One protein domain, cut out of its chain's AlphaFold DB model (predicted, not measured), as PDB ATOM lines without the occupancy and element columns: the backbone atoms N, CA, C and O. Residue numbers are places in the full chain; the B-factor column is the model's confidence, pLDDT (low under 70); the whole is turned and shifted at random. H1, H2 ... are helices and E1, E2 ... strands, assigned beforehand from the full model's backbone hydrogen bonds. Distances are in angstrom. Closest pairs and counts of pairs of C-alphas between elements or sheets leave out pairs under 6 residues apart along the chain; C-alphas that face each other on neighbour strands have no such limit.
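What this domain is: This is residues 231 to 256, 309 to 372 and 379 to 425 of the 1141 residues of the protein "Putative helicase with zinc finger domain" of Amphibalanus amphitrite (UniProt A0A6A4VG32). A small closed barrel of six antiparallel strands forms the body, with the ring running E2, E3, E6, E5, E4, E7 and back to E2. A seventh, short strand, E1, extends the barrel wall beside the first residues of E5, and two short helices, H1 and H2, pack on the outside at opposite sides; a long loop, residues 319 to 336, joins E2 to E3. The printed part has 137 residues, with two named helices and seven named strands in the order E1, E2, E3, H1, E4, E5, E6, H2, E7; E1 pairs parallel with E5. The class is mixed, helices and strands, with under half of the residues in named elements. The whole is compact, with a radius of gyration of the C-alphas of 14.5 A and spans of 41 by 38 by 36 A.

Where its parts are: The longest strand, E5, is residues 379 to 389, 27.1 A, and bends by 59 degrees at residue 386. E4 is residues 361 to 368, 20.3 A; E7 is residues 415 to 424, 26.2 A, ends with C-alpha 424 at (-8.565, -2.084, 8.260), and bends by 59 degrees at residue 418. E2 is residues 311 to 318, 19.6 A, and bends by 52 degrees at residue 314. E3 is residues 337 to 342 and E6 residues 393 to 398. E1, residues 243 to 246, begins with C-alpha 243 at (-13.539, -15.902, 20.243). H1 is residues 352 to 359, 10.6 A; H2 is residues 400 to 405, 8.5 A.

How they stand to each other: E5 pairs in a staggered way, with E1 over residues 379 to 382, with E4 over 382 to 385 and with E6 over 385 to 389. N 246 and O 381 are 2.8 A apart, N 384 and O 364 2.8 A, and N 397 and O 385 2.8 A. E5 and E6 form a hairpin, as do E2 and E3, where N 340 and O 316 are 2.8 A apart. E3 and E6 have N 396 and O 339 at 2.8 A, and E4 and E7 have N 365 and O 421 at 2.8 A. E7 and E2 close the ring, with N 315 and O 416 at 2.8 A. H1 is on the barrel, outside it and over E4, at a height over the sheet of 7.0 A, and stands up from the sheet at 67 degrees; its closest C-alphas to E7 are those of Ile 357 and Phe 422, 7.3 A. H2 is on the barrel, outside it, at a height of 8.1 A, only just over none of the strands, with 2 of its C-alphas on E4 and 2 on E5; the C-alphas of Tyr 382 and Met 402, the closest of E5 and H2, are 6.7 A apart. H1 and H2 are apart. In both helices every O i to N i+4 pair is within hydrogen-bond range.

The domain as a whole: The C-alphas farthest apart, of Glu 241 and Thr 327, are 44.0 A apart. Residues 257 to 308 are not printed, with 29.6 A between C-alphas 256 and 309, nor are residues 373 to 378, with 12.2 A between C-alphas 372 and 379. Of the links that are printed whole, E2 to E3 is long, with 18 residues; in it residues 320 to 321 pair antiparallel with 330 to 331. The mean pLDDT of the printed part is 75.8, and 36 residues are under 70, among them 231 to 241, 323 to 329 and 344 to 352.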
ATOM      1  N   LEU A 231       0.619 -24.478   4.505       36.44
ATOM      2  CA  LEU A 231      -0.454 -23.482   4.612       36.44
ATOM      3  C   LEU A 231      -1.847 -24.106   4.489       36.44
ATOM      4  O   LEU A 231      -2.279 -24.531   3.420       36.44
ATOM      5  N   THR A 232      -2.594 -24.082   5.593       37.16
ATOM      6  CA  THR A 232      -4.040 -24.329   5.591       37.16
ATOM      7  C   THR A 232      -4.756 -22.982   5.599       37.16
ATOM      8  O   THR A 232      -4.668 -22.245   6.583       37.16
ATOM      9  N   ILE A 233      -5.468 -22.655   4.517       39.78
ATOM     10  CA  ILE A 233      -6.416 -21.533   4.508       39.78
ATOM     11  C   ILE A 233      -7.508 -21.875   5.526       39.78
ATOM     12  O   ILE A 233      -8.192 -22.888   5.374       39.78
ATOM     13  N   SER A 234      -7.642 -21.083   6.589       41.50
ATOM     14  CA  SER A 234      -8.628 -21.352   7.638       41.50
ATOM     15  C   SER A 234     -10.025 -20.978   7.153       41.50
ATOM     16  O   SER A 234     -10.300 -19.801   6.914       41.50
ATOM     17  N   GLU A 235     -10.909 -21.965   7.031       41.38
ATOM     18  CA  GLU A 235     -12.322 -21.710   6.763       41.38
ATOM     19  C   GLU A 235     -12.968 -21.024   7.981       41.38
ATOM     20  O   GLU A 235     -12.752 -21.431   9.121       41.38
ATOM     21  N   HIS A 236     -13.767 -19.991   7.700       47.62
ATOM     22  CA  HIS A 236     -14.492 -19.127   8.646       47.62
ATOM     23  C   HIS A 236     -13.626 -18.189   9.519       47.62
ATOM     24  O   HIS A 236     -12.582 -18.539  10.067       47.62
ATOM     25  N   GLY A 237     -14.065 -16.928   9.609       53.03
ATOM     26  CA  GLY A 237     -13.422 -15.890  10.418       53.03
ATOM     27  C   GLY A 237     -14.020 -15.820  11.821       53.03
ATOM     28  O   GLY A 237     -15.209 -16.064  11.990       53.03
ATOM     29  N   TRP A 238     -13.205 -15.456  12.812       62.97
ATOM     30  CA  TRP A 238     -13.632 -15.404  14.214       62.97
ATOM     31  C   TRP A 238     -14.756 -14.388  14.432       62.97
ATOM     32  O   TRP A 238     -14.640 -13.230  14.006       62.97
ATOM     33  N   THR A 239     -15.810 -14.854  15.097       59.22
ATOM     34  CA  THR A 239     -16.934 -14.067  15.606       59.22
ATOM     35  C   THR A 239     -16.707 -13.724  17.083       59.22
ATOM     36  O   THR A 239     -15.858 -14.326  17.745       59.22
ATOM     37  N   GLU A 240     -17.494 -12.796  17.628       58.25
ATOM     38  CA  GLU A 240     -17.535 -12.545  19.079       58.25
ATOM     39  C   GLU A 240     -18.176 -13.706  19.862       58.25
ATOM     40  O   GLU A 240     -18.060 -13.768  21.085       58.25
ATOM     41  N   GLU A 241     -18.836 -14.653  19.188       60.12
ATOM     42  CA  GLU A 241     -19.402 -15.859  19.798       60.12
ATOM     43  C   GLU A 241     -18.316 -16.928  20.003       60.12
ATOM     44  O   GLU A 241     -18.203 -17.475  21.100       60.12
ATOM     45  N   ASP A 242     -17.450 -17.141  19.005       70.00
ATOM     46  CA  ASP A 242     -16.394 -18.169  19.007       70.00
ATOM     47  C   ASP A 242     -15.098 -17.747  19.728       70.00
ATOM     48  O   ASP A 242     -14.318 -18.597  20.181       70.00
ATOM     49  N   ALA A 243     -14.824 -16.440  19.801       78.38
ATOM     50  CA  ALA A 243     -13.539 -15.902  20.243       78.38
ATOM     51  C   ALA A 243     -13.654 -14.825  21.331       78.38
ATOM     52  O   ALA A 243     -14.610 -14.056  21.392       78.38
ATOM     53  N   GLU A 244     -12.624 -14.755  22.173       85.00
ATOM     54  CA  GLU A 244     -12.370 -13.653  23.101       85.00
ATOM     55  C   GLU A 244     -11.257 -12.782  22.504       85.00
ATOM     56  O   GLU A 244     -10.125 -13.246  22.347       85.00
ATOM     57  N   VAL A 245     -11.577 -11.536  22.138       85.88
ATOM     58  CA  VAL A 245     -10.605 -10.592  21.567       85.88
ATOM     59  C   VAL A 245      -9.961  -9.774  22.685       85.88
ATOM     60  O   VAL A 245     -10.615  -8.958  23.329       85.88
ATOM     61  N   ILE A 246      -8.665  -9.988  22.894       88.31
ATOM     62  CA  ILE A 246      -7.839  -9.296  23.885       88.31
ATOM     63  C   ILE A 246      -7.150  -8.111  23.182       88.31
ATOM     64  O   ILE A 246      -6.331  -8.348  22.288       88.31
ATOM     65  N   PRO A 247      -7.467  -6.850  23.534       87.44
ATOM     66  CA  PRO A 247      -6.911  -5.668  22.870       87.44
ATOM     67  C   PRO A 247      -5.429  -5.448  23.212       87.44
ATOM     68  O   PRO A 247      -4.931  -5.920  24.237       87.44
ATOM     69  N   PHE A 248      -4.716  -4.688  22.379       87.44
ATOM     70  CA  PHE A 248      -3.312  -4.367  22.618       87.44
ATOM     71  C   PHE A 248      -3.199  -3.419  23.817       87.44
ATOM     72  O   PHE A 248      -3.608  -2.259  23.745       87.44
ATOM     73  N   SER A 249      -2.612  -3.900  24.915       83.75
ATOM     74  CA  SER A 249      -2.481  -3.149  26.164       83.75
ATOM     75  C   SER A 249      -1.024  -3.097  26.655       83.75
ATOM     76  O   SER A 249      -0.361  -4.138  26.658       83.75
ATOM     77  N   PRO A 250      -0.515  -1.925  27.091       78.62
ATOM     78  CA  PRO A 250      -1.132  -0.606  26.945       78.62
ATOM     79  C   PRO A 250      -1.092  -0.153  25.479       78.62
ATOM     80  O   PRO A 250      -0.037  -0.204  24.843       78.62
ATOM     81  N   ASP A 251      -2.214   0.328  24.940       78.75
ATOM     82  CA  ASP A 251      -2.240   0.864  23.577       78.75
ATOM     83  C   ASP A 251      -1.300   2.085  23.495       78.75
ATOM     84  O   ASP A 251      -1.504   3.060  24.222       78.75
ATOM     85  N   PRO A 252      -0.266   2.100  22.631       70.44
ATOM     86  CA  PRO A 252       0.514   3.312  22.384       70.44
ATOM     87  C   PRO A 252      -0.291   4.375  21.613       70.44
ATOM     88  O   PRO A 252       0.180   5.501  21.440       70.44
ATOM     89  N   SER A 253      -1.464   4.002  21.091       68.62
ATOM     90  CA  SER A 253      -2.292   4.679  20.087       68.62
ATOM     91  C   SER A 253      -3.773   4.828  20.476       68.62
ATOM     92  O   SER A 253      -4.606   4.704  19.573       68.62
ATOM     93  N   PRO A 254      -4.142   5.096  21.745       74.44
ATOM     94  CA  PRO A 254      -5.546   5.111  22.134       74.44
ATOM     95  C   PRO A 254      -6.322   6.124  21.275       74.44
ATOM     96  O   PRO A 254      -5.805   7.228  21.026       74.44
ATOM     97  N   PRO A 255      -7.534   5.765  20.805       75.50
ATOM     98  CA  PRO A 255      -8.412   6.707  20.138       75.50
ATOM     99  C   PRO A 255      -8.834   7.775  21.143       75.50
ATOM    100  O   PRO A 255      -9.254   7.483  22.270       75.50
ATOM    101  N   ASP A 256      -8.700   9.022  20.710       78.25
ATOM    102  CA  ASP A 256      -9.127  10.200  21.450       78.25
ATOM    103  C   ASP A 256     -10.642  10.157  21.715       78.25
ATOM    104  O   ASP A 256     -11.377   9.490  20.990       78.25
ATOM    105  N   PHE A 309      -6.219 -12.646   2.616       65.12
ATOM    106  CA  PHE A 309      -4.871 -12.661   3.201       65.12
ATOM    107  C   PHE A 309      -4.841 -13.212   4.640       65.12
ATOM    108  O   PHE A 309      -3.842 -13.059   5.347       65.12
ATOM    109  N   ASN A 310      -5.903 -13.889   5.094       69.06
ATOM    110  CA  ASN A 310      -5.904 -14.575   6.388       69.06
ATOM    111  C   ASN A 310      -5.023 -15.840   6.339       69.06
ATOM    112  O   ASN A 310      -5.443 -16.895   5.860       69.06
ATOM    113  N   VAL A 311      -3.796 -15.738   6.853       71.50
ATOM    114  CA  VAL A 311      -2.771 -16.796   6.805       71.50
ATOM    115  C   VAL A 311      -2.658 -17.513   8.151       71.50
ATOM    116  O   VAL A 311      -2.565 -16.872   9.195       71.50
ATOM    117  N   THR A 312      -2.583 -18.849   8.139       75.19
ATOM    118  CA  THR A 312      -2.119 -19.638   9.297       75.19
ATOM    119  C   THR A 312      -0.668 -20.052   9.086       75.19
ATOM    120  O   THR A 312      -0.398 -20.980   8.327       75.19
ATOM    121  N   GLY A 313       0.260 -19.365   9.755       77.56
ATOM    122  CA  GLY A 313       1.701 -19.480   9.520       77.56
ATOM    123  C   GLY A 313       2.519 -19.752  10.785       77.56
ATOM    124  O   GLY A 313       1.983 -19.899  11.887       77.56
ATOM    125  N   GLN A 314       3.839 -19.818  10.613       84.19
ATOM    126  CA  GLN A 314       4.809 -19.732  11.705       84.19
ATOM    127  C   GLN A 314       5.347 -18.299  11.786       84.19
ATOM    128  O   GLN A 314       5.715 -17.707  10.773       84.19
ATOM    129  N   LEU A 315       5.372 -17.756  12.999       88.50
ATOM    130  CA  LEU A 315       5.927 -16.454  13.334       88.50
ATOM    131  C   LEU A 315       7.259 -16.672  14.057       88.50
ATOM    132  O   LEU A 315       7.264 -17.315  15.107       88.50
ATOM    133  N   ARG A 316       8.365 -16.125  13.539       88.50
ATOM    134  CA  ARG A 316       9.646 -16.117  14.271       88.50
ATOM    135  C   ARG A 316       9.617 -14.996  15.302       88.50
ATOM    136  O   ARG A 316       9.366 -13.850  14.926       88.50
ATOM    137  N   LEU A 317       9.848 -15.312  16.570       90.12
ATOM    138  CA  LEU A 317       9.930 -14.317  17.641       90.12
ATOM    139  C   LEU A 317      11.295 -13.619  17.621       90.12
ATOM    140  O   LEU A 317      12.284 -14.202  17.186       90.12
ATOM    141  N   MET A 318      11.332 -12.341  18.004       87.69
ATOM    142  CA  MET A 318      12.535 -11.503  17.931       87.69
ATOM    143  C   MET A 318      12.523 -10.412  19.018       87.69
ATOM    144  O   MET A 318      11.532  -9.696  19.170       87.69
ATOM    145  N   GLY A 319      13.646 -10.218  19.719       82.88
ATOM    146  CA  GLY A 319      13.837  -9.105  20.667       82.88
ATOM    147  C   GLY A 319      14.177  -7.752  20.011       82.88
ATOM    148  O   GLY A 319      14.120  -6.706  20.659       82.88
ATOM    149  N   HIS A 320      14.534  -7.749  18.722       80.81
ATOM    150  CA  HIS A 320      14.788  -6.555  17.902       80.81
ATOM    151  C   HIS A 320      14.713  -6.902  16.402       80.81
ATOM    152  O   HIS A 320      14.792  -8.075  16.043       80.81
ATOM    153  N   PHE A 321      14.586  -5.911  15.512       79.19
ATOM    154  CA  PHE A 321      14.743  -6.122  14.061       79.19
ATOM    155  C   PHE A 321      15.278  -4.884  13.321       79.19
ATOM    156  O   PHE A 321      15.254  -3.768  13.840       79.19
ATOM    157  N   VAL A 322      15.733  -5.090  12.083       72.19
ATOM    158  CA  VAL A 322      16.138  -4.055  11.115       72.19
ATOM    159  C   VAL A 322      15.448  -4.370   9.786       72.19
ATOM    160  O   VAL A 322      15.402  -5.535   9.394       72.19
ATOM    161  N   VAL A 323      14.915  -3.363   9.086       67.31
ATOM    162  CA  VAL A 323      14.252  -3.548   7.779       67.31
ATOM    163  C   VAL A 323      15.055  -2.841   6.694       67.31
ATOM    164  O   VAL A 323      15.017  -1.613   6.635       67.31
ATOM    165  N   PRO A 324      15.754  -3.567   5.803       49.69
ATOM    166  CA  PRO A 324      16.432  -2.951   4.668       49.69
ATOM    167  C   PRO A 324      15.444  -2.127   3.819       49.69
ATOM    168  O   PRO A 324      14.363  -2.632   3.509       49.69
ATOM    169  N   PRO A 325      15.773  -0.884   3.411       44.44
ATOM    170  CA  PRO A 325      17.071  -0.210   3.518       44.44
ATOM    171  C   PRO A 325      17.222   0.730   4.737       44.44
ATOM    172  O   PRO A 325      18.153   1.538   4.754       44.44
ATOM    173  N   GLU A 326      16.325   0.698   5.727       51.41
ATOM    174  CA  GLU A 326      16.487   1.493   6.953       51.41
ATOM    175  C   GLU A 326      17.631   0.930   7.815       51.41
ATOM    176  O   GLU A 326      17.705  -0.266   8.081       51.41
ATOM    177  N   THR A 327      18.521   1.807   8.287       49.53
ATOM    178  CA  THR A 327      19.611   1.465   9.223       49.53
ATOM    179  C   THR A 327      19.192   1.593  10.692       49.53
ATOM    180  O   THR A 327      20.037   1.580  11.583       49.53
ATOM    181  N   THR A 328      17.897   1.785  10.951       53.06
ATOM    182  CA  THR A 328      17.325   1.948  12.291       53.06
ATOM    183  C   THR A 328      17.106   0.575  12.922       53.06
ATOM    184  O   THR A 328      16.430  -0.268  12.333       53.06
ATOM    185  N   ILE A 329      17.630   0.350  14.129       66.75
ATOM    186  CA  ILE A 329      17.309  -0.853  14.906       66.75
ATOM    187  C   ILE A 329      16.020  -0.594  15.685       66.75
ATOM    188  O   ILE A 329      15.938   0.335  16.490       66.75
ATOM    189  N   HIS A 330      15.005  -1.420  15.452       71.19
ATOM    190  CA  HIS A 330      13.778  -1.411  16.233       71.19
ATOM    191  C   HIS A 330      13.975  -2.265  17.483       71.19
ATOM    192  O   HIS A 330      14.116  -3.483  17.386       71.19
ATOM    193  N   HIS A 331      13.964  -1.622  18.650       71.81
ATOM    194  CA  HIS A 331      13.998  -2.280  19.955       71.81
ATOM    195  C   HIS A 331      12.591  -2.400  20.557       71.81
ATOM    196  O   HIS A 331      11.721  -1.556  20.330       71.81
ATOM    197  N   VAL A 332      12.379  -3.464  21.328       70.25
ATOM    198  CA  VAL A 332      11.120  -3.766  22.019       70.25
ATOM    199  C   VAL A 332      11.075  -3.078  23.396       70.25
ATOM    200  O   VAL A 332      12.122  -2.766  23.967       70.25
ATOM    201  N   ARG A 333       9.881  -2.818  23.957       73.06
ATOM    202  CA  ARG A 333       9.745  -2.349  25.354       73.06
ATOM    203  C   ARG A 333       9.748  -3.530  26.329       73.06
ATOM    204  O   ARG A 333       9.383  -4.642  25.972       73.06
ATOM    205  N   THR A 334      10.108  -3.284  27.586       71.88
ATOM    206  CA  THR A 334      10.174  -4.310  28.642       71.88
ATOM    207  C   THR A 334       8.899  -5.164  28.725       71.88
ATOM    208  O   THR A 334       7.841  -4.653  29.092       71.88
ATOM    209  N   GLY A 335       9.019  -6.461  28.421       75.75
ATOM    210  CA  GLY A 335       7.938  -7.452  28.507       75.75
ATOM    211  C   GLY A 335       7.110  -7.660  27.232       75.75
ATOM    212  O   GLY A 335       6.256  -8.537  27.224       75.75
ATOM    213  N   GLU A 336       7.332  -6.890  26.167       86.25
ATOM    214  CA  GLU A 336       6.770  -7.150  24.829       86.25
ATOM    215  C   GLU A 336       7.729  -8.033  23.995       86.25
ATOM    216  O   GLU A 336       8.861  -8.277  24.407       86.25
ATOM    217  N   LEU A 337       7.315  -8.454  22.789       88.88
ATOM    218  CA  LEU A 337       8.182  -9.086  21.771       88.88
ATOM    219  C   LEU A 337       7.837  -8.586  20.357       88.88
ATOM    220  O   LEU A 337       6.724  -8.108  20.121       88.88
ATOM    221  N   PHE A 338       8.747  -8.743  19.389       90.69
ATOM    222  CA  PHE A 338       8.388  -8.713  17.966       90.69
ATOM    223  C   PHE A 338       8.170 -10.128  17.418       90.69
ATOM    224  O   PHE A 338       8.713 -11.107  17.928       90.69
ATOM    225  N   ALA A 339       7.374 -10.229  16.354       90.38
ATOM    226  CA  ALA A 339       7.083 -11.472  15.655       90.38
ATOM    227  C   ALA A 339       7.068 -11.245  14.138       90.38
ATOM    228  O   ALA A 339       6.275 -10.448  13.634       90.38
ATOM    229  N   ARG A 340       7.929 -11.952  13.401       89.62
ATOM    230  CA  ARG A 340       8.021 -11.872  11.939       89.62
ATOM    231  C   ARG A 340       7.203 -12.985  11.285       89.62
ATOM    232  O   ARG A 340       7.556 -14.159  11.409       89.62
ATOM    233  N   LEU A 341       6.151 -12.612  10.560       87.75
ATOM    234  CA  LEU A 341       5.452 -13.490   9.619       87.75
ATOM    235  C   LEU A 341       6.170 -13.456   8.275       87.75
ATOM    236  O   LEU A 341       6.256 -12.385   7.678       87.75
ATOM    237  N   HIS A 342       6.597 -14.618   7.786       83.44
ATOM    238  CA  HIS A 342       6.980 -14.778   6.387       83.44
ATOM    239  C   HIS A 342       5.746 -15.157   5.553       83.44
ATOM    240  O   HIS A 342       4.988 -16.044   5.954       83.44
ATOM    241  N   THR A 343       5.523 -14.505   4.411       71.25
ATOM    242  CA  THR A 343       4.376 -14.755   3.527       71.25
ATOM    243  C   THR A 343       4.815 -15.466   2.243       71.25
ATOM    244  O   THR A 343       5.680 -14.981   1.515       71.25
ATOM    245  N   GLU A 344       4.213 -16.628   1.951       59.84
ATOM    246  CA  GLU A 344       4.492 -17.389   0.715       59.84
ATOM    247  C   GLU A 344       3.935 -16.692  -0.535       59.84
ATOM    248  O   GLU A 344       4.535 -16.771  -1.603       59.84
ATOM    249  N   GLN A 345       2.815 -15.973  -0.400       56.62
ATOM    250  CA  GLN A 345       2.437 -14.944  -1.365       56.62
ATOM    251  C   GLN A 345       3.211 -13.673  -1.034       56.62
ATOM    252  O   GLN A 345       3.168 -13.185   0.100       56.62
ATOM    253  N   GLU A 346       3.908 -13.122  -2.020       59.84
ATOM    254  CA  GLU A 346       4.529 -11.813  -1.887       59.84
ATOM    255  C   GLU A 346       3.451 -10.739  -1.731       59.84
ATOM    256  O   GLU A 346       2.425 -10.748  -2.412       59.84
ATOM    257  N   LEU A 347       3.657  -9.805  -0.806       65.88
ATOM    258  CA  LEU A 347       2.675  -8.760  -0.543       65.88
ATOM    259  C   LEU A 347       2.529  -7.873  -1.783       65.88
ATOM    260  O   LEU A 347       3.514  -7.554  -2.443       65.88
ATOM    261  N   SER A 348       1.293  -7.468  -2.111       62.66
ATOM    262  CA  SER A 348       0.997  -6.803  -3.386       62.66
ATOM    263  C   SER A 348       0.085  -5.572  -3.325       62.66
ATOM    264  O   SER A 348      -1.110  -5.701  -3.105       62.66
ATOM    265  N   ALA A 349       0.609  -4.399  -3.683       57.72
ATOM    266  CA  ALA A 349      -0.143  -3.171  -3.896       57.72
ATOM    267  C   ALA A 349      -0.437  -2.876  -5.384       57.72
ATOM    268  O   ALA A 349      -1.192  -1.953  -5.687       57.72
ATOM    269  N   ASP A 350       0.125  -3.651  -6.327       54.31
ATOM    270  CA  ASP A 350      -0.409  -3.713  -7.700       54.31
ATOM    271  C   ASP A 350      -1.733  -4.497  -7.694       54.31
ATOM    272  O   ASP A 350      -2.600  -4.234  -8.518       54.31
ATOM    273  N   THR A 351      -1.940  -5.370  -6.700       63.75
ATOM    274  CA  THR A 351      -3.254  -5.894  -6.317       63.75
ATOM    275  C   THR A 351      -3.934  -5.012  -5.271       63.75
ATOM    276  O   THR A 351      -3.299  -4.225  -4.567       63.75
ATOM    277  N   ALA A 352      -5.244  -5.189  -5.128       66.25
ATOM    278  CA  ALA A 352      -6.055  -4.460  -4.164       66.25
ATOM    279  C   ALA A 352      -5.726  -4.787  -2.690       66.25
ATOM    280  O   ALA A 352      -5.614  -3.886  -1.863       66.25
ATOM    281  N   ALA A 353      -5.572  -6.069  -2.342       70.56
ATOM    282  CA  ALA A 353      -5.505  -6.493  -0.940       70.56
ATOM    283  C   ALA A 353      -4.184  -6.120  -0.256       70.56
ATOM    284  O   ALA A 353      -4.195  -5.589   0.851       70.56
ATOM    285  N   GLY A 354      -3.037  -6.332  -0.905       75.31
ATOM    286  CA  GLY A 354      -1.758  -5.916  -0.327       75.31
ATOM    287  C   GLY A 354      -1.548  -4.394  -0.355       75.31
ATOM    288  O   GLY A 354      -0.755  -3.901   0.445       75.31
ATOM    289  N   ARG A 355      -2.292  -3.636  -1.185       75.19
ATOM    290  CA  ARG A 355      -2.397  -2.166  -1.073       75.19
ATOM    291  C   ARG A 355      -3.076  -1.797   0.241       75.19
ATOM    292  O   ARG A 355      -2.485  -1.085   1.044       75.19
ATOM    293  N   LEU A 356      -4.234  -2.398   0.532       78.44
ATOM    294  CA  LEU A 356      -4.912  -2.247   1.826       78.44
ATOM    295  C   LEU A 356      -4.005  -2.657   3.006       78.44
ATOM    296  O   LEU A 356      -3.974  -1.956   4.018       78.44
ATOM    297  N   ILE A 357      -3.210  -3.731   2.877       80.75
ATOM    298  CA  ILE A 357      -2.246  -4.135   3.919       80.75
ATOM    299  C   ILE A 357      -1.130  -3.097   4.102       80.75
ATOM    300  O   ILE A 357      -0.790  -2.813   5.251       80.75
ATOM    301  N   LEU A 358      -0.564  -2.500   3.043       76.50
ATOM    302  CA  LEU A 358       0.433  -1.427   3.188       76.50
ATOM    303  C   LEU A 358      -0.158  -0.139   3.756       76.50
ATOM    304  O   LEU A 358       0.381   0.393   4.729       76.50
ATOM    305  N   ASP A 359      -1.253   0.333   3.173       71.88
ATOM    306  CA  ASP A 359      -1.678   1.727   3.296       71.88
ATOM    307  C   ASP A 359      -2.785   1.932   4.344       71.88
ATOM    308  O   ASP A 359      -2.953   3.042   4.849       71.88
ATOM    309  N   ASN A 360      -3.539   0.881   4.702       77.19
ATOM    310  CA  ASN A 360      -4.749   0.999   5.533       77.19
ATOM    311  C   ASN A 360      -4.794   0.088   6.776       77.19
ATOM    312  O   ASN A 360      -5.616   0.328   7.666       77.19
ATOM    313  N   CYS A 361      -3.925  -0.922   6.871       84.19
ATOM    314  CA  CYS A 361      -3.805  -1.786   8.050       84.19
ATOM    315  C   CYS A 361      -2.672  -1.317   8.977       84.19
ATOM    316  O   CYS A 361      -1.495  -1.412   8.626       84.19
ATOM    317  N   GLU A 362      -3.001  -0.870  10.190       85.81
ATOM    318  CA  GLU A 362      -2.023  -0.643  11.277       85.81
ATOM    319  C   GLU A 362      -2.010  -1.793  12.301       85.81
ATOM    320  O   GLU A 362      -1.095  -1.896  13.121       85.81
ATOM    321  N   ARG A 363      -3.032  -2.655  12.265       89.25
ATOM    322  CA  ARG A 363      -3.346  -3.649  13.297       89.25
ATOM    323  C   ARG A 363      -3.719  -4.996  12.676       89.25
ATOM    324  O   ARG A 363      -4.156  -5.070  11.525       89.25
ATOM    325  N   ALA A 364      -3.563  -6.059  13.451       90.56
ATOM    326  CA  ALA A 364      -4.006  -7.404  13.107       90.56
ATOM    327  C   ALA A 364      -4.451  -8.166  14.363       90.56
ATOM    328  O   ALA A 364      -4.169  -7.758  15.487       90.56
ATOM    329  N   LEU A 365      -5.129  -9.290  14.161       89.69
ATOM    330  CA  LEU A 365      -5.493 -10.251  15.193       89.69
ATOM    331  C   LEU A 365      -4.661 -11.528  15.022       89.69
ATOM    332  O   LEU A 365      -4.613 -12.087  13.922       89.69
ATOM    333  N   LEU A 366      -4.045 -12.001  16.108       89.88
ATOM    334  CA  LEU A 366      -3.329 -13.275  16.192       89.88
ATOM    335  C   LEU A 366      -4.093 -14.274  17.058       89.88
ATOM    336  O   LEU A 366      -4.291 -14.064  18.254       89.88
ATOM    337  N   ALA A 367      -4.450 -15.409  16.469       88.19
ATOM    338  CA  ALA A 367      -5.054 -16.535  17.168       88.19
ATOM    339  C   ALA A 367      -4.058 -17.713  17.202       88.19
ATOM    340  O   ALA A 367      -3.850 -18.359  16.166       88.19
ATOM    341  N   PRO A 368      -3.434 -18.033  18.353       84.56
ATOM    342  CA  PRO A 368      -2.525 -19.175  18.474       84.56
ATOM    343  C   PRO A 368      -3.177 -20.491  18.031       84.56
ATOM    344  O   PRO A 368      -4.390 -20.678  18.169       84.56
ATOM    345  N   VAL A 369      -2.381 -21.410  17.483       78.19
ATOM    346  CA  VAL A 369      -2.835 -22.747  17.065       78.19
ATOM    347  C   VAL A 369      -2.376 -23.773  18.101       78.19
ATOM    348  O   VAL A 369      -1.290 -24.346  17.995       78.19
ATOM    349  N   THR A 370      -3.200 -23.991  19.126       66.12
ATOM    350  CA  THR A 370      -2.970 -25.036  20.133       66.12
ATOM    351  C   THR A 370      -3.160 -26.430  19.525       66.12
ATOM    352  O   THR A 370      -3.964 -26.627  18.616       66.12
ATOM    353  N   LYS A 371      -2.387 -27.417  19.999       52.41
ATOM    354  CA  LYS A 371      -2.403 -28.784  19.436       52.41
ATOM    355  C   LYS A 371      -3.550 -29.663  19.953       52.41
ATOM    356  O   LYS A 371      -3.883 -30.632  19.285       52.41
ATOM    357  N   ASN A 372      -4.145 -29.317  21.097       45.28
ATOM    358  CA  ASN A 372      -5.278 -30.009  21.714       45.28
ATOM    359  C   ASN A 372      -6.304 -28.968  22.214       45.28
ATOM    360  O   ASN A 372      -5.947 -28.166  23.079       45.28
ATOM    361  N   ARG A 379     -12.012 -19.098  22.068       76.62
ATOM    362  CA  ARG A 379     -10.632 -19.000  21.585       76.62
ATOM    363  C   ARG A 379     -10.074 -17.609  21.888       76.62
ATOM    364  O   ARG A 379     -10.552 -16.633  21.317       76.62
ATOM    365  N   LYS A 380      -9.032 -17.515  22.721       85.19
ATOM    366  CA  LYS A 380      -8.271 -16.266  22.892       85.19
ATOM    367  C   LYS A 380      -7.642 -15.828  21.567       85.19
ATOM    368  O   LYS A 380      -6.944 -16.607  20.910       85.19
ATOM    369  N   VAL A 381      -7.873 -14.572  21.207       89.19
ATOM    370  CA  VAL A 381      -7.331 -13.898  20.025       89.19
ATOM    371  C   VAL A 381      -6.749 -12.562  20.474       89.19
ATOM    372  O   VAL A 381      -7.454 -11.751  21.059       89.19
ATOM    373  N   TYR A 382      -5.471 -12.321  20.202       90.88
ATOM    374  CA  TYR A 382      -4.765 -11.122  20.655       90.88
ATOM    375  C   TYR A 382      -4.673 -10.092  19.533       90.88
ATOM    376  O   TYR A 382      -4.289 -10.421  18.410       90.88
ATOM    377  N   GLU A 383      -4.978  -8.837  19.834       91.44
ATOM    378  CA  GLU A 383      -4.681  -7.716  18.950       91.44
ATOM    379  C   GLU A 383      -3.178  -7.397  18.972       91.44
ATOM    380  O   GLU A 383      -2.546  -7.312  20.027       91.44
ATOM    381  N   VAL A 384      -2.601  -7.205  17.787       92.25
ATOM    382  CA  VAL A 384      -1.196  -6.843  17.582       92.25
ATOM    383  C   VAL A 384      -1.061  -5.650  16.649       92.25
ATOM    384  O   VAL A 384      -1.875  -5.431  15.748       92.25
ATOM    385  N   LEU A 385       0.014  -4.887  16.836       89.69
ATOM    386  CA  LEU A 385       0.340  -3.738  15.994       89.69
ATOM    387  C   LEU A 385       1.312  -4.160  14.892       89.69
ATOM    388  O   LEU A 385       2.225  -4.950  15.140       89.69
ATOM    389  N   ILE A 386       1.166  -3.607  13.691       89.12
ATOM    390  CA  ILE A 386       2.125  -3.817  12.603       89.12
ATOM    391  C   ILE A 386       3.248  -2.787  12.753       89.12
ATOM    392  O   ILE A 386       3.050  -1.598  12.514       89.12
ATOM    393  N   ALA A 387       4.428  -3.243  13.172       84.69
ATOM    394  CA  ALA A 387       5.601  -2.405  13.400       84.69
ATOM    395  C   ALA A 387       6.315  -2.034  12.089       84.69
ATOM    396  O   ALA A 387       6.746  -0.893  11.932       84.69
ATOM    397  N   ALA A 388       6.418  -2.977  11.145       81.75
ATOM    398  CA  ALA A 388       6.976  -2.746   9.813       81.75
ATOM    399  C   ALA A 388       6.459  -3.762   8.776       81.75
ATOM    400  O   ALA A 388       5.916  -4.813   9.124       81.75
ATOM    401  N   LYS A 389       6.631  -3.434   7.489       83.19
ATOM    402  CA  LYS A 389       6.142  -4.204   6.335       83.19
ATOM    403  C   LYS A 389       7.237  -4.255   5.266       83.19
ATOM    404  O   LYS A 389       7.775  -3.212   4.906       83.19
ATOM    405  N   ALA A 390       7.546  -5.445   4.764       75.81
ATOM    406  CA  ALA A 390       8.489  -5.705   3.677       75.81
ATOM    407  C   ALA A 390       7.870  -6.698   2.670       75.81
ATOM    408  O   ALA A 390       6.789  -7.230   2.908       75.81
ATOM    409  N   LYS A 391       8.556  -6.963   1.549       69.00
ATOM    410  CA  LYS A 391       8.069  -7.772   0.410       69.00
ATOM    411  C   LYS A 391       7.405  -9.109   0.789       69.00
ATOM    412  O   LYS A 391       6.320  -9.413   0.303       69.00
ATOM    413  N   ASN A 392       8.061  -9.880   1.658       75.56
ATOM    414  CA  ASN A 392       7.613 -11.200   2.123       75.56
ATOM    415  C   ASN A 392       7.570 -11.287   3.659       75.56
ATOM    416  O   ASN A 392       7.337 -12.362   4.191       75.56
ATOM    417  N   ASP A 393       7.858 -10.197   4.378       82.06
ATOM    418  CA  ASP A 393       7.997 -10.195   5.837       82.06
ATOM    419  C   ASP A 393       7.122  -9.092   6.450       82.06
ATOM    420  O   ASP A 393       7.289  -7.909   6.139       82.06
ATOM    421  N   ILE A 394       6.225  -9.459   7.368       87.06
ATOM    422  CA  ILE A 394       5.481  -8.508   8.209       87.06
ATOM    423  C   ILE A 394       5.963  -8.646   9.647       87.06
ATOM    424  O   ILE A 394       5.982  -9.743  10.206       87.06
ATOM    425  N   TYR A 395       6.325  -7.515  10.246       89.19
ATOM    426  CA  TYR A 395       6.826  -7.432  11.610       89.19
ATOM    427  C   TYR A 395       5.696  -6.951  12.518       89.19
ATOM    428  O   TYR A 395       5.299  -5.785  12.469       89.19
ATOM    429  N   PHE A 396       5.169  -7.852  13.339       91.56
ATOM    430  CA  PHE A 396       4.180  -7.550  14.369       91.56
ATOM    431  C   PHE A 396       4.861  -7.243  15.702       91.56
ATOM    432  O   PHE A 396       5.910  -7.801  16.018       91.56
ATOM    433  N   ARG A 397       4.229  -6.396  16.511       91.19
ATOM    434  CA  ARG A 397       4.555  -6.164  17.920       91.19
ATOM    435  C   ARG A 397       3.520  -6.876  18.783       91.19
ATOM    436  O   ARG A 397       2.329  -6.590  18.658       91.19
ATOM    437  N   LEU A 398       3.977  -7.795  19.626       91.62
ATOM    438  CA  LEU A 398       3.148  -8.570  20.546       91.62
ATOM    439  C   LEU A 398       2.974  -7.798  21.868       91.62
ATOM    440  O   LEU A 398       3.975  -7.309  22.400       91.62
ATOM    441  N   PRO A 399       1.751  -7.680  22.418       91.00
ATOM    442  CA  PRO A 399       1.540  -7.061  23.723       91.00
ATOM    443  C   PRO A 399       2.094  -7.956  24.836       91.00
ATOM    444  O   PRO A 399       2.092  -9.183  24.719       91.00
ATOM    445  N   SER A 400       2.513  -7.360  25.951       88.25
ATOM    446  CA  SER A 400       3.121  -8.100  27.066       88.25
ATOM    447  C   SER A 400       2.188  -9.136  27.698       88.25
ATOM    448  O   SER A 400       2.642 -10.196  28.125       88.25
ATOM    449  N   GLN A 401       0.873  -8.897  27.670       89.50
ATOM    450  CA  GLN A 401      -0.117  -9.898  28.065       89.50
ATOM    451  C   GLN A 401      -0.063 -11.152  27.177       89.50
ATOM    452  O   GLN A 401      -0.135 -12.255  27.698       89.50
ATOM    453  N   MET A 402       0.125 -11.021  25.859       89.69
ATOM    454  CA  MET A 402       0.256 -12.177  24.959       89.69
ATOM    455  C   MET A 402       1.572 -12.933  25.189       89.69
ATOM    456  O   MET A 402       1.595 -14.159  25.125       89.69
ATOM    457  N   VAL A 403       2.660 -12.206  25.467       87.88
ATOM    458  CA  VAL A 403       3.969 -12.789  25.810       87.88
ATOM    459  C   VAL A 403       3.873 -13.599  27.108       87.88
ATOM    460  O   VAL A 403       4.375 -14.719  27.163       87.88
ATOM    461  N   SER A 404       3.157 -13.081  28.114       87.50
ATOM    462  CA  SER A 404       2.930 -13.754  29.398       87.50
ATOM    463  C   SER A 404       1.932 -14.918  29.314       87.50
ATOM    464  O   SER A 404       2.219 -15.990  29.837       87.50
ATOM    465  N   ASP A 405       0.777 -14.744  28.662       86.44
ATOM    466  CA  ASP A 405      -0.282 -15.768  28.564       86.44
ATOM    467  C   ASP A 405       0.158 -17.007  27.757       86.44
ATOM    468  O   ASP A 405      -0.445 -18.074  27.882       86.44
ATOM    469  N   LEU A 406       1.182 -16.867  26.907       84.69
ATOM    470  CA  LEU A 406       1.699 -17.927  26.035       84.69
ATOM    471  C   LEU A 406       3.143 -18.352  26.372       84.69
ATOM    472  O   LEU A 406       3.680 -19.209  25.672       84.69
ATOM    473  N   SER A 407       3.756 -17.781  27.417       84.12
ATOM    474  CA  SER A 407       5.150 -18.023  27.835       84.12
ATOM    475  C   SER A 407       6.163 -17.919  26.683       84.12
ATOM    476  O   SER A 407       6.873 -18.876  26.373       84.12
ATOM    477  N   LEU A 408       6.185 -16.767  26.006       85.25
ATOM    478  CA  LEU A 408       7.026 -16.526  24.830       85.25
ATOM    479  C   LEU A 408       8.393 -15.923  25.200       85.25
ATOM    480  O   LEU A 408       8.458 -14.979  25.984       85.25
ATOM    481  N   ASN A 409       9.453 -16.406  24.547       82.56
ATOM    482  CA  ASN A 409      10.831 -15.917  24.674       82.56
ATOM    483  C   ASN A 409      11.332 -15.294  23.354       82.56
ATOM    484  O   ASN A 409      10.736 -15.507  22.295       82.56
ATOM    485  N   ASP A 410      12.466 -14.590  23.405       73.62
ATOM    486  CA  ASP A 410      13.210 -14.059  22.254       73.62
ATOM    487  C   ASP A 410      14.370 -14.956  21.766       73.62
ATOM    488  O   ASP A 410      15.203 -14.500  20.983       73.62
ATOM    489  N   ASP A 411      14.404 -16.232  22.179       73.75
ATOM    490  CA  ASP A 411      15.349 -17.239  21.672       73.75
ATOM    491  C   ASP A 411      15.308 -17.316  20.128       73.75
ATOM    492  O   ASP A 411      14.232 -17.390  19.532       73.75
ATOM    493  N   ASP A 412      16.472 -17.361  19.466       56.03
ATOM    494  CA  ASP A 412      16.592 -17.242  17.999       56.03
ATOM    495  C   ASP A 412      15.731 -18.249  17.199       56.03
ATOM    496  O   ASP A 412      15.259 -17.931  16.104       56.03
ATOM    497  N   ASP A 413      15.496 -19.453  17.722       63.19
ATOM    498  CA  ASP A 413      14.690 -20.503  17.076       63.19
ATOM    499  C   ASP A 413      13.211 -20.529  17.530       63.19
ATOM    500  O   ASP A 413      12.452 -21.428  17.151       63.19
ATOM    501  N   ALA A 414      12.758 -19.561  18.334       76.62
ATOM    502  CA  ALA A 414      11.401 -19.547  18.874       76.62
ATOM    503  C   ALA A 414      10.344 -19.239  17.791       76.62
ATOM    504  O   ALA A 414      10.267 -18.140  17.233       76.62
ATOM    505  N   MET A 415       9.491 -20.232  17.511       83.25
ATOM    506  CA  MET A 415       8.475 -20.196  16.450       83.25
ATOM    507  C   MET A 415       7.057 -20.359  17.011       83.25
ATOM    508  O   MET A 415       6.661 -21.446  17.440       83.25
ATOM    509  N   LEU A 416       6.245 -19.305  16.931       86.19
ATOM    510  CA  LEU A 416       4.827 -19.329  17.299       86.19
ATOM    511  C   LEU A 416       3.963 -19.677  16.077       86.19
ATOM    512  O   LEU A 416       3.920 -18.917  15.110       86.19
ATOM    513  N   ARG A 417       3.214 -20.790  16.109       85.00
ATOM    514  CA  ARG A 417       2.194 -21.069  15.078       85.00
ATOM    515  C   ARG A 417       0.897 -20.329  15.412       85.00
ATOM    516  O   ARG A 417       0.238 -20.650  16.402       85.00
ATOM    517  N   ALA A 418       0.512 -19.380  14.566       85.81
ATOM    518  CA  ALA A 418      -0.690 -18.570  14.741       85.81
ATOM    519  C   ALA A 418      -1.436 -18.379  13.415       85.81
ATOM    520  O   ALA A 418      -0.843 -18.375  12.336       85.81
ATOM    521  N   ALA A 419      -2.749 -18.202  13.518       85.69
ATOM    522  CA  ALA A 419      -3.566 -17.657  12.448       85.69
ATOM    523  C   ALA A 419      -3.613 -16.128  12.568       85.69
ATOM    524  O   ALA A 419      -3.723 -15.598  13.675       85.69
ATOM    525  N   VAL A 420      -3.513 -15.439  11.433       86.62
ATOM    526  CA  VAL A 420      -3.357 -13.986  11.316       86.62
ATOM    527  C   VAL A 420      -4.531 -13.418  10.521       86.62
ATOM    528  O   VAL A 420      -4.839 -13.925   9.444       86.62
ATOM    529  N   ARG A 421      -5.171 -12.359  11.026       86.75
ATOM    530  CA  ARG A 421      -6.232 -11.608  10.330       86.75
ATOM    531  C   ARG A 421      -5.925 -10.116  10.376       86.75
ATOM    532  O   ARG A 421      -5.824  -9.549  11.460       86.75
ATOM    533  N   PHE A 422      -5.789  -9.472   9.222       87.31
ATOM    534  CA  PHE A 422      -5.524  -8.031   9.145       87.31
ATOM    535  C   PHE A 422      -6.785  -7.213   9.448       87.31
ATOM    536  O   PHE A 422      -7.887  -7.612   9.069       87.31
ATOM    537  N   LEU A 423      -6.624  -6.068  10.121       83.00
ATOM    538  CA  LEU A 423      -7.722  -5.154  10.443       83.00
ATOM    539  C   LEU A 423      -7.565  -3.823   9.680       83.00
ATOM    540  O   LEU A 423      -6.558  -3.134   9.878       83.00
ATOM    541  N   PRO A 424      -8.547  -3.419   8.849       83.19
ATOM    542  CA  PRO A 424      -8.565  -2.084   8.260       83.19
ATOM    543  C   PRO A 424      -8.906  -1.034   9.326       83.19
ATOM    544  O   PRO A 424      -9.744  -1.264  10.200       83.19
ATOM    545  N   SER A 425      -8.300   0.152   9.241       81.31
ATOM    546  CA  SER A 425      -8.623   1.251  10.159       81.31
ATOM    547  C   SER A 425     -10.034   1.809   9.916       81.31
ATOM    548  O   SER A 425     -10.257   2.584   8.983       81.31
TER     549      SER A 425